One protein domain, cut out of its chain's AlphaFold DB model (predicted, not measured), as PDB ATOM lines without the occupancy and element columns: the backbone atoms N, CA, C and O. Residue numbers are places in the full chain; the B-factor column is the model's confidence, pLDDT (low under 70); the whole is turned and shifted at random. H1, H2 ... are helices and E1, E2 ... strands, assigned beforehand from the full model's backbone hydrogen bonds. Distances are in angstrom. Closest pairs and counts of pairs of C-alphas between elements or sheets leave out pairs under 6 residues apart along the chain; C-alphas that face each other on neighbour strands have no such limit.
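Overview. This is residues 3 to 76 of the 177 residues of an uncharacterized protein of Sphingomonas sp. PP-F2F-G114-C0414 (UniProt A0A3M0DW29). A small three-stranded sheet is built on the hairpin of E2 and E3, with the short strand E1 beside E3 and one short helix, H1, over E2 on one face. At the end of this sheet where E3 finishes, a second, two-stranded sheet, the hairpin of E4 and E5, is set crosswise to it, and the first printed residues, 3 to 4, pair briefly with E5. The 74 printed residues hold one named helix and five named strands, in the order E1, H1, E2, E3, E4, E5; the sheets run E1, E3, E2 and E4, E5, both antiparallel. The class is mixed, helices and strands, with under half of the residues in named elements. The whole is compact, with a radius of gyration of the C-alphas of 12.8 A and spans of 35 by 31 by 20 A.

Along the chain. In the larger sheet, E3 is residues 47 to 52, 16.7 A long, and E2 is residues 33 to 38, 15.6 A long. E1, residues 13 to 15, is 7.2 A long and begins at C-alpha 13, (94.268, 68.666, 41.099). H1 is residues 22 to 29, 10.2 A long, with C-alpha 22 at (80.042, 60.140, 38.767). E4 is residues 60 to 63, 9.6 A long. E5 is residues 72 to 76, 12.7 A long, and ends at C-alpha 76, (87.249, 63.775, 21.603).

Arrangement. E3 is the inner strand of the larger sheet, antiparallel to E2 at 148 degrees, with N 36 and O 49 within hydrogen-bond range at 2.8 A. E1, an edge strand, is antiparallel to E3 at 143 degrees, with N 48 and O 14 2.9 A apart. H1 is on this sheet and over E2, at a height over the sheet of 7.6 A, with a local plane fitted to only just 6 C-alphas. It stands up from the sheet at 56 degrees, and its closest C-alphas to E2 are those of Ala 28 and Arg 34, 5.3 A apart. E1, H1 and E2 make a split strand-helix-strand unit, two strands running the same way with E3 between them, and its crossover is right-handed. In H1 every O i to N i+4 pair is within hydrogen-bond range. The closest C-alphas of E3 and E4 are those of Ile 52 and Ala 60, 7.2 A apart. E4 and E5 form a hairpin, antiparallel at 138 degrees, with N 74 and O 61 2.8 A apart. E5 is apart from E1, E2, E3 and H1.

Size, cuts and confidence. The two C-alphas farthest apart are those of Ala 42 and Cys 76, at 37.3 A. The printed part has no cut. The link from H1 to E2 is tight; the other links are short. The mean pLDDT of the printed part is 79.1, and residues 3 to 10, 40 to 45 and 65 are under 70.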
ATOM      1  N   ALA A   3      85.131  68.141  23.400       66.69
ATOM      2  CA  ALA A   3      84.528  69.056  24.361       66.69
ATOM      3  C   ALA A   3      85.280  69.006  25.696       66.69
ATOM      4  O   ALA A   3      85.882  67.972  26.022       66.69
ATOM      5  N   PRO A   4      85.239  70.092  26.488       64.94
ATOM      6  CA  PRO A   4      85.623  70.037  27.890       64.94
ATOM      7  C   PRO A   4      84.710  69.041  28.620       64.94
ATOM      8  O   PRO A   4      83.516  69.286  28.766       64.94
ATOM      9  N   LEU A   5      85.253  67.899  29.045       58.66
ATOM     10  CA  LEU A   5      84.516  66.927  29.872       58.66
ATOM     11  C   LEU A   5      84.807  67.088  31.366       58.66
ATOM     12  O   LEU A   5      84.060  66.585  32.198       58.66
ATOM     13  N   LEU A   6      85.869  67.819  31.709       62.94
ATOM     14  CA  LEU A   6      86.196  68.229  33.068       62.94
ATOM     15  C   LEU A   6      86.458  69.736  33.029       62.94
ATOM     16  O   LEU A   6      87.333  70.189  32.294       62.94
ATOM     17  N   SER A   7      85.693  70.521  33.787       55.34
ATOM     18  CA  SER A   7      85.697  71.993  33.746       55.34
ATOM     19  C   SER A   7      86.907  72.642  34.438       55.34
ATOM     20  O   SER A   7      86.809  73.753  34.950       55.34
ATOM     21  N   ALA A   8      88.042  71.948  34.502       58.06
ATOM     22  CA  ALA A   8      89.218  72.373  35.248       58.06
ATOM     23  C   ALA A   8      90.423  72.564  34.324       58.06
ATOM     24  O   ALA A   8      90.657  71.771  33.411       58.06
ATOM     25  N   SER A   9      91.217  73.601  34.593       67.25
ATOM     26  CA  SER A   9      92.517  73.791  33.954       67.25
ATOM     27  C   SER A   9      93.457  72.633  34.282       67.25
ATOM     28  O   SER A   9      93.419  72.054  35.368       67.25
ATOM     29  N   TRP A  10      94.320  72.294  33.332       69.00
ATOM     30  CA  TRP A  10      95.317  71.251  33.497       69.00
ATOM     31  C   TRP A  10      96.570  71.787  34.218       69.00
ATOM     32  O   TRP A  10      97.054  72.857  33.850       69.00
ATOM     33  N   PRO A  11      97.151  71.044  35.184       76.81
ATOM     34  CA  PRO A  11      96.704  69.749  35.697       76.81
ATOM     35  C   PRO A  11      95.480  69.871  36.615       76.81
ATOM     36  O   PRO A  11      95.424  70.737  37.483       76.81
ATOM     37  N   ILE A  12      94.535  68.936  36.481       78.88
ATOM     38  CA  ILE A  12      93.380  68.860  37.381       78.88
ATOM     39  C   ILE A  12      93.848  68.267  38.707       78.88
ATOM     40  O   ILE A  12      94.144  67.069  38.783       78.88
ATOM     41  N   VAL A  13      93.906  69.096  39.748       83.31
ATOM     42  CA  VAL A  13      94.268  68.666  41.099       83.31
ATOM     43  C   VAL A  13      93.348  69.311  42.124       83.31
ATOM     44  O   VAL A  13      93.380  70.522  42.306       83.31
ATOM     45  N   PHE A  14      92.591  68.488  42.843       80.00
ATOM     46  CA  PHE A  14      91.644  68.924  43.873       80.00
ATOM     47  C   PHE A  14      91.680  67.962  45.066       80.00
ATOM     48  O   PHE A  14      92.438  66.986  45.061       80.00
ATOM     49  N   SER A  15      90.879  68.235  46.098       83.19
ATOM     50  CA  SER A  15      90.648  67.260  47.165       83.19
ATOM     51  C   SER A  15      90.049  65.977  46.580       83.19
ATOM     52  O   SER A  15      89.323  66.001  45.580       83.19
ATOM     53  N   THR A  16      90.359  64.837  47.195       84.19
ATOM     54  CA  THR A  16      89.828  63.537  46.757       84.19
ATOM     55  C   THR A  16      88.298  63.528  46.739       84.19
ATOM     56  O   THR A  16      87.708  63.014  45.792       84.19
ATOM     57  N   GLN A  17      87.659  64.168  47.723       81.50
ATOM     58  CA  GLN A  17      86.203  64.285  47.799       81.50
ATOM     59  C   GLN A  17      85.619  65.086  46.626       81.50
ATOM     60  O   GLN A  17      84.650  64.646  46.015       81.50
ATOM     61  N   SER A  18      86.235  66.208  46.239       77.38
ATOM     62  CA  SER A  18      85.763  67.012  45.099       77.38
ATOM     63  C   SER A  18      85.895  66.293  43.750       77.38
ATOM     64  O   SER A  18      85.229  66.667  42.789       77.38
ATOM     65  N   LEU A  19      86.743  65.260  43.658       78.50
ATOM     66  CA  LEU A  19      86.916  64.427  42.460       78.50
ATOM     67  C   LEU A  19      86.165  63.089  42.530       78.50
ATOM     68  O   LEU A  19      86.267  62.286  41.594       78.50
ATOM     69  N   ALA A  20      85.405  62.841  43.596       81.75
ATOM     70  CA  ALA A  20      84.528  61.682  43.749       81.75
ATOM     71  C   ALA A  20      83.151  61.963  43.121       81.75
ATOM     72  O   ALA A  20      82.118  61.911  43.784       81.75
ATOM     73  N   THR A  21      83.147  62.338  41.838       80.94
ATOM     74  CA  THR A  21      81.919  62.596  41.079       80.94
ATOM     75  C   THR A  21      81.662  61.476  40.071       80.94
ATOM     76  O   THR A  21      82.624  60.943  39.503       80.94
ATOM     77  N   PRO A  22      80.387  61.172  39.748       82.25
ATOM     78  CA  PRO A  22      80.042  60.140  38.767       82.25
ATOM     79  C   PRO A  22      80.726  60.325  37.406       82.25
ATOM     80  O   PRO A  22      81.101  59.352  36.761       82.25
ATOM     81  N   ALA A  23      80.940  61.575  36.984       79.88
ATOM     82  CA  ALA A  23      81.638  61.896  35.742       79.88
ATOM     83  C   ALA A  23      83.116  61.476  35.773       79.88
ATOM     84  O   ALA A  23      83.605  60.858  34.827       79.88
ATOM     85  N   VAL A  24      83.830  61.767  36.865       83.69
ATOM     86  CA  VAL A  24      85.237  61.367  37.013       83.69
ATOM     87  C   VAL A  24      85.345  59.851  37.207       83.69
ATOM     88  O   VAL A  24      86.264  59.241  36.661       83.69
ATOM     89  N   ASP A  25      84.398  59.227  37.917       88.12
ATOM     90  CA  ASP A  25      84.336  57.769  38.085       88.12
ATOM     91  C   ASP A  25      84.120  57.044  36.762       88.12
ATOM     92  O   ASP A  25      84.886  56.138  36.431       88.12
ATOM     93  N   ALA A  26      83.136  57.478  35.973       87.81
ATOM     94  CA  ALA A  26      82.861  56.905  34.665       87.81
ATOM     95  C   ALA A  26      84.089  57.032  33.753       87.81
ATOM     96  O   ALA A  26      84.523  56.041  33.167       87.81
ATOM     97  N   LEU A  27      84.712  58.217  33.694       85.88
ATOM     98  CA  LEU A  27      85.934  58.439  32.914       85.88
ATOM     99  C   LEU A  27      87.099  57.562  33.390       85.88
ATOM    100  O   LEU A  27      87.796  56.982  32.556       85.88
ATOM    101  N   ALA A  28      87.307  57.409  34.697       90.69
ATOM    102  CA  ALA A  28      88.337  56.515  35.221       90.69
ATOM    103  C   ALA A  28      88.051  55.046  34.859       90.69
ATOM    104  O   ALA A  28      88.955  54.322  34.443       90.69
ATOM    105  N   ALA A  29      86.787  54.622  34.919       93.62
ATOM    106  CA  ALA A  29      86.362  53.268  34.581       93.62
ATOM    107  C   ALA A  29      86.488  52.941  33.080       93.62
ATOM    108  O   ALA A  29      86.546  51.764  32.710       93.62
ATOM    109  N   THR A  30      86.554  53.948  32.200       90.25
ATOM    110  CA  THR A  30      86.912  53.756  30.780       90.25
ATOM    111  C   THR A  30      88.397  53.469  30.561       90.25
ATOM    112  O   THR A  30      88.778  53.021  29.482       90.25
ATOM    113  N   GLY A  31      89.238  53.756  31.558       92.19
ATOM    114  CA  GLY A  31      90.689  53.709  31.439       92.19
ATOM    115  C   GLY A  31      91.299  54.894  30.688       92.19
ATOM    116  O   GLY A  31      92.510  54.891  30.503       92.19
ATOM    117  N   LEU A  32      90.527  55.908  30.269       87.25
ATOM    118  CA  LEU A  32      91.054  57.116  29.607       87.25
ATOM    119  C   LEU A  32      91.833  58.018  30.573       87.25
ATOM    120  O   LEU A  32      92.816  58.660  30.198       87.25
ATOM    121  N   VAL A  33      91.406  58.057  31.833       88.19
ATOM    122  CA  VAL A  33      92.072  58.804  32.899       88.19
ATOM    123  C   VAL A  33      92.290  57.914  34.114       88.19
ATOM    124  O   VAL A  33      91.639  56.886  34.277       88.19
ATOM    125  N   ARG A  34      93.208  58.317  34.987       91.88
ATOM    126  CA  ARG A  34      93.412  57.695  36.295       91.88
ATOM    127  C   ARG A  34      93.549  58.747  37.384       91.88
ATOM    128  O   ARG A  34      94.084  59.832  37.149       91.88
ATOM    129  N   ARG A  35      93.112  58.387  38.587       90.69
ATOM    130  CA  ARG A  35      93.363  59.153  39.809       90.69
ATOM    131  C   ARG A  35      94.763  58.831  40.323       90.69
ATOM    132  O   ARG A  35      95.161  57.670  40.368       90.69
ATOM    133  N   VAL A  36      95.516  59.864  40.675       91.88
ATOM    134  CA  VAL A  36      96.847  59.762  41.273       91.88
ATOM    135  C   VAL A  36      96.798  60.484  42.608       91.88
ATOM    136  O   VAL A  36      96.683  61.710  42.629       91.88
ATOM    137  N   SER A  37      96.877  59.730  43.702       89.44
ATOM    138  CA  SER A  37      96.993  60.302  45.042       89.44
ATOM    139  C   SER A  37      98.287  61.099  45.138       89.44
ATOM    140  O   SER A  37      99.347  60.634  44.711       89.44
ATOM    141  N   LEU A  38      98.191  62.315  45.661       85.62
ATOM    142  CA  LEU A  38      99.346  63.150  45.942       85.62
ATOM    143  C   LEU A  38      99.675  63.072  47.436       85.62
ATOM    144  O   LEU A  38      98.745  63.005  48.243       85.62
ATOM    145  N   PRO A  39     100.967  63.094  47.810       76.44
ATOM    146  CA  PRO A  39     101.353  63.239  49.204       76.44
ATOM    147  C   PRO A  39     100.798  64.559  49.734       76.44
ATOM    148  O   PRO A  39     100.928  65.591  49.072       76.44
ATOM    149  N   ASP A  40     100.192  64.519  50.913       68.69
ATOM    150  CA  ASP A  40      99.826  65.728  51.632       68.69
ATOM    151  C   ASP A  40     100.908  66.034  52.678       68.69
ATOM    152  O   ASP A  40     101.072  65.250  53.614       68.69
ATOM    153  N   PRO A  41     101.669  67.134  52.536       59.91
ATOM    154  CA  PRO A  41     102.686  67.504  53.512       59.91
ATOM    155  C   PRO A  41     102.120  67.899  54.888       59.91
ATOM    156  O   PRO A  41     102.892  67.931  55.841       59.91
ATOM    157  N   ALA A  42     100.815  68.181  55.009       65.31
ATOM    158  CA  ALA A  42     100.162  68.556  56.270       65.31
ATOM    159  C   ALA A  42      99.204  67.484  56.836       65.31
ATOM    160  O   ALA A  42      98.736  67.635  57.956       65.31
ATOM    161  N   GLY A  43      98.922  66.405  56.099       58.81
ATOM    162  CA  GLY A  43      98.103  65.263  56.541       58.81
ATOM    163  C   GLY A  43      96.576  65.454  56.550       58.81
ATOM    164  O   GLY A  43      95.856  64.456  56.575       58.81
ATOM    165  N   ASP A  44      96.074  66.687  56.478       65.38
ATOM    166  CA  ASP A  44      94.653  66.998  56.692       65.38
ATOM    167  C   ASP A  44      93.801  67.101  55.408       65.38
ATOM    168  O   ASP A  44      92.573  67.136  55.463       65.38
ATOM    169  N   ASN A  45      94.417  67.135  54.226       69.38
ATOM    170  CA  ASN A  45      93.777  67.348  52.930       69.38
ATOM    171  C   ASN A  45      94.346  66.419  51.847       69.38
ATOM    172  O   ASN A  45      95.111  66.833  50.969       69.38
ATOM    173  N   ALA A  46      93.896  65.162  51.832       81.62
ATOM    174  CA  ALA A  46      94.218  64.228  50.754       81.62
ATOM    175  C   ALA A  46      93.843  64.814  49.377       81.62
ATOM    176  O   ALA A  46      92.671  65.070  49.069       81.62
ATOM    177  N   ARG A  47      94.856  65.006  48.525       85.19
ATOM    178  CA  ARG A  47      94.697  65.534  47.167       85.19
ATOM    179  C   ARG A  47      94.807  64.431  46.132       85.19
ATOM    180  O   ARG A  47      95.653  63.544  46.215       85.19
ATOM    181  N   THR A  48      93.993  64.551  45.095       87.81
ATOM    182  CA  THR A  48      94.026  63.676  43.929       87.81
ATOM    183  C   THR A  48      94.304  64.505  42.682       87.81
ATOM    184  O   THR A  48      93.706  65.559  42.462       87.81
ATOM    185  N   ARG A  49      95.215  64.012  41.841       88.50
ATOM    186  CA  ARG A  49      95.440  64.502  40.480       88.50
ATOM    187  C   ARG A  49      94.772  63.572  39.476       88.50
ATOM    188  O   ARG A  49      94.937  62.357  39.568       88.50
ATOM    189  N   ILE A  50      94.102  64.131  38.474       85.81
ATOM    190  CA  ILE A  50      93.671  63.365  37.300       85.81
ATOM    191  C   ILE A  50      94.808  63.349  36.279       85.81
ATOM    192  O   ILE A  50      95.330  64.395  35.902       85.81
ATOM    193  N   ALA A  51      95.207  62.155  35.846       88.38
ATOM    194  CA  ALA A  51      96.203  61.948  34.800       88.38
ATOM    195  C   ALA A  51      95.563  61.253  33.593       88.38
ATOM    196  O   ALA A  51      94.820  60.288  33.765       88.38
ATOM    197  N   ILE A  52      95.878  61.710  32.379       86.12
ATOM    198  CA  ILE A  52      95.521  61.009  31.139       86.12
ATOM    199  C   ILE A  52      96.387  59.744  31.062       86.12
ATOM    200  O   ILE A  52      97.590  59.794  31.327       86.12
ATOM    201  N   THR A  53      95.780  58.597  30.762       90.00
ATOM    202  CA  THR A  53      96.516  57.336  30.580       90.00
ATOM    203  C   THR A  53      97.065  57.232  29.157       90.00
ATOM    204  O   THR A  53      96.644  57.969  28.269       90.00
ATOM    205  N   THR A  54      97.942  56.260  28.894       89.75
ATOM    206  CA  THR A  54      98.403  55.970  27.526       89.75
ATOM    207  C   THR A  54      97.239  55.684  26.570       89.75
ATOM    208  O   THR A  54      97.242  56.175  25.447       89.75
ATOM    209  N   ALA A  55      96.214  54.952  27.023       85.31
ATOM    210  CA  ALA A  55      95.005  54.706  26.234       85.31
ATOM    211  C   ALA A  55      94.193  55.995  26.009       85.31
ATOM    212  O   ALA A  55      93.643  56.207  24.929       85.31
ATOM    213  N   GLY A  56      94.164  56.873  27.013       85.00
ATOM    214  CA  GLY A  56      93.507  58.173  26.958       85.00
ATOM    215  C   GLY A  56      94.107  59.140  25.947       85.00
ATOM    216  O   GLY A  56      93.363  59.934  25.390       85.00
ATOM    217  N   LEU A  57      95.408  59.061  25.649       84.56
ATOM    218  CA  LEU A  57      96.083  59.986  24.721       84.56
ATOM    219  C   LEU A  57      95.505  59.977  23.300       84.56
ATOM    220  O   LEU A  57      95.666  60.952  22.572       84.56
ATOM    221  N   ARG A  58      94.825  58.897  22.898       84.50
ATOM    222  CA  ARG A  58      94.142  58.828  21.600       84.50
ATOM    223  C   ARG A  58      92.963  59.801  21.524       84.50
ATOM    224  O   ARG A  58      92.764  60.451  20.498       84.50
ATOM    225  N   ASP A  59      92.198  59.878  22.607       84.00
ATOM    226  CA  ASP A  59      90.912  60.571  22.645       84.00
ATOM    227  C   ASP A  59      90.968  61.842  23.503       84.00
ATOM    228  O   ASP A  59      90.052  62.649  23.451       84.00
ATOM    229  N   ALA A  60      92.031  62.070  24.273       80.81
ATOM    230  CA  ALA A  60      92.220  63.251  25.104       80.81
ATOM    231  C   ALA A  60      93.225  64.218  24.478       80.81
ATOM    232  O   ALA A  60      94.264  63.821  23.954       80.81
ATOM    233  N   ARG A  61      92.932  65.515  24.569       77.06
ATOM    234  CA  ARG A  61      93.794  66.592  24.074       77.06
ATOM    235  C   ARG A  61      93.882  67.710  25.094       77.06
ATOM    236  O   ARG A  61      92.953  67.933  25.863       77.06
ATOM    237  N   LEU A  62      94.990  68.437  25.067       77.19
ATOM    238  CA  LEU A  62      95.140  69.680  25.810       77.19
ATOM    239  C   LEU A  62      95.003  70.832  24.822       77.19
ATOM    240  O   LEU A  62      95.892  71.060  24.003       77.19
ATOM    241  N   HIS A  63      93.873  71.525  24.879       72.00
ATOM    242  CA  HIS A  63      93.639  72.712  24.070       72.00
ATOM    243  C   HIS A  63      94.121  73.954  24.821       72.00
ATOM    244  O   HIS A  63      93.919  74.069  26.027       72.00
ATOM    245  N   ARG A  64      94.753  74.892  24.118       73.94
ATOM    246  CA  ARG A  64      95.094  76.213  24.651       73.94
ATOM    247  C   ARG A  64      94.426  77.268  23.784       73.94
ATOM    248  O   ARG A  64      94.546  77.197  22.567       73.94
ATOM    249  N   LEU A  65      93.768  78.234  24.424       66.69
ATOM    250  CA  LEU A  65      93.191  79.395  23.738       66.69
ATOM    251  C   LEU A  65      94.284  80.350  23.233       66.69
ATOM    252  O   LEU A  65      94.143  80.957  22.181       66.69
ATOM    253  N   SER A  66      95.388  80.459  23.973       72.56
ATOM    254  CA  SER A  66      96.600  81.195  23.599       72.56
ATOM    255  C   SER A  66      97.831  80.520  24.221       72.56
ATOM    256  O   SER A  66      97.665  79.731  25.158       72.56
ATOM    257  N   PRO A  67      99.065  80.803  23.758       77.62
ATOM    258  CA  PRO A  67     100.282  80.226  24.343       77.62
ATOM    259  C   PRO A  67     100.378  80.400  25.868       77.62
ATOM    260  O   PRO A  67     100.746  79.450  26.565       77.62
ATOM    261  N   GLU A  68      99.941  81.561  26.363       82.31
ATOM    262  CA  GLU A  68      99.928  81.951  27.782       82.31
ATOM    263  C   GLU A  68      98.744  81.374  28.576       82.31
ATOM    264  O   GLU A  68      98.740  81.390  29.807       82.31
ATOM    265  N   SER A  69      97.716  80.857  27.896       74.06
ATOM    266  CA  SER A  69      96.540  80.300  28.564       74.06
ATOM    267  C   SER A  69      96.842  78.927  29.171       74.06
ATOM    268  O   SER A  69      97.511  78.098  28.535       74.06
ATOM    269  N   PRO A  70      96.287  78.616  30.358       75.56
ATOM    270  CA  PRO A  70      96.408  77.283  30.917       75.56
ATOM    271  C   PRO A  70      95.763  76.254  29.972       75.56
ATOM    272  O   PRO A  70      94.676  76.504  29.437       75.56
ATOM    273  N   PRO A  71      96.398  75.086  29.760       77.75
ATOM    274  CA  PRO A  71      95.816  74.044  28.933       77.75
ATOM    275  C   PRO A  71      94.498  73.553  29.527       77.75
ATOM    276  O   PRO A  71      94.389  73.304  30.726       77.75
ATOM    277  N   GLN A  72      93.502  73.374  28.670       71.94
ATOM    278  CA  GLN A  72      92.200  72.826  29.010       71.94
ATOM    279  C   GLN A  72      92.101  71.397  28.469       71.94
ATOM    280  O   GLN A  72      92.287  71.180  27.266       71.94
ATOM    281  N   PRO A  73      91.830  70.402  29.329       72.06
ATOM    282  CA  PRO A  73      91.644  69.035  28.886       72.06
ATOM    283  C   PRO A  73      90.312  68.899  28.148       72.06
ATOM    284  O   PRO A  73      89.240  69.191  28.677       72.06
ATOM    285  N   GLN A  74      90.388  68.413  26.918       77.25
ATOM    286  CA  GLN A  74      89.242  68.062  26.094       77.25
ATOM    287  C   GLN A  74      89.258  66.564  25.817       77.25
ATOM    288  O   GLN A  74      90.319  65.967  25.635       77.25
ATOM    289  N   LEU A  75      88.071  65.969  25.739       78.06
ATOM    290  CA  LEU A  75      87.890  64.604  25.263       78.06
ATOM    291  C   LEU A  75      87.158  64.636  23.923       78.06
ATOM    292  O   LEU A  75      86.168  65.346  23.741       78.06
ATOM    293  N   CYS A  76      87.694  63.886  22.974       84.00
ATOM    294  CA  CYS A  76      87.249  63.775  21.603       84.00
ATOM    295  C   CYS A  76      86.381  62.529  21.458       84.00
ATOM    296  O   CYS A  76      86.832  61.409  21.678       84.00
TER     297      CYS A  76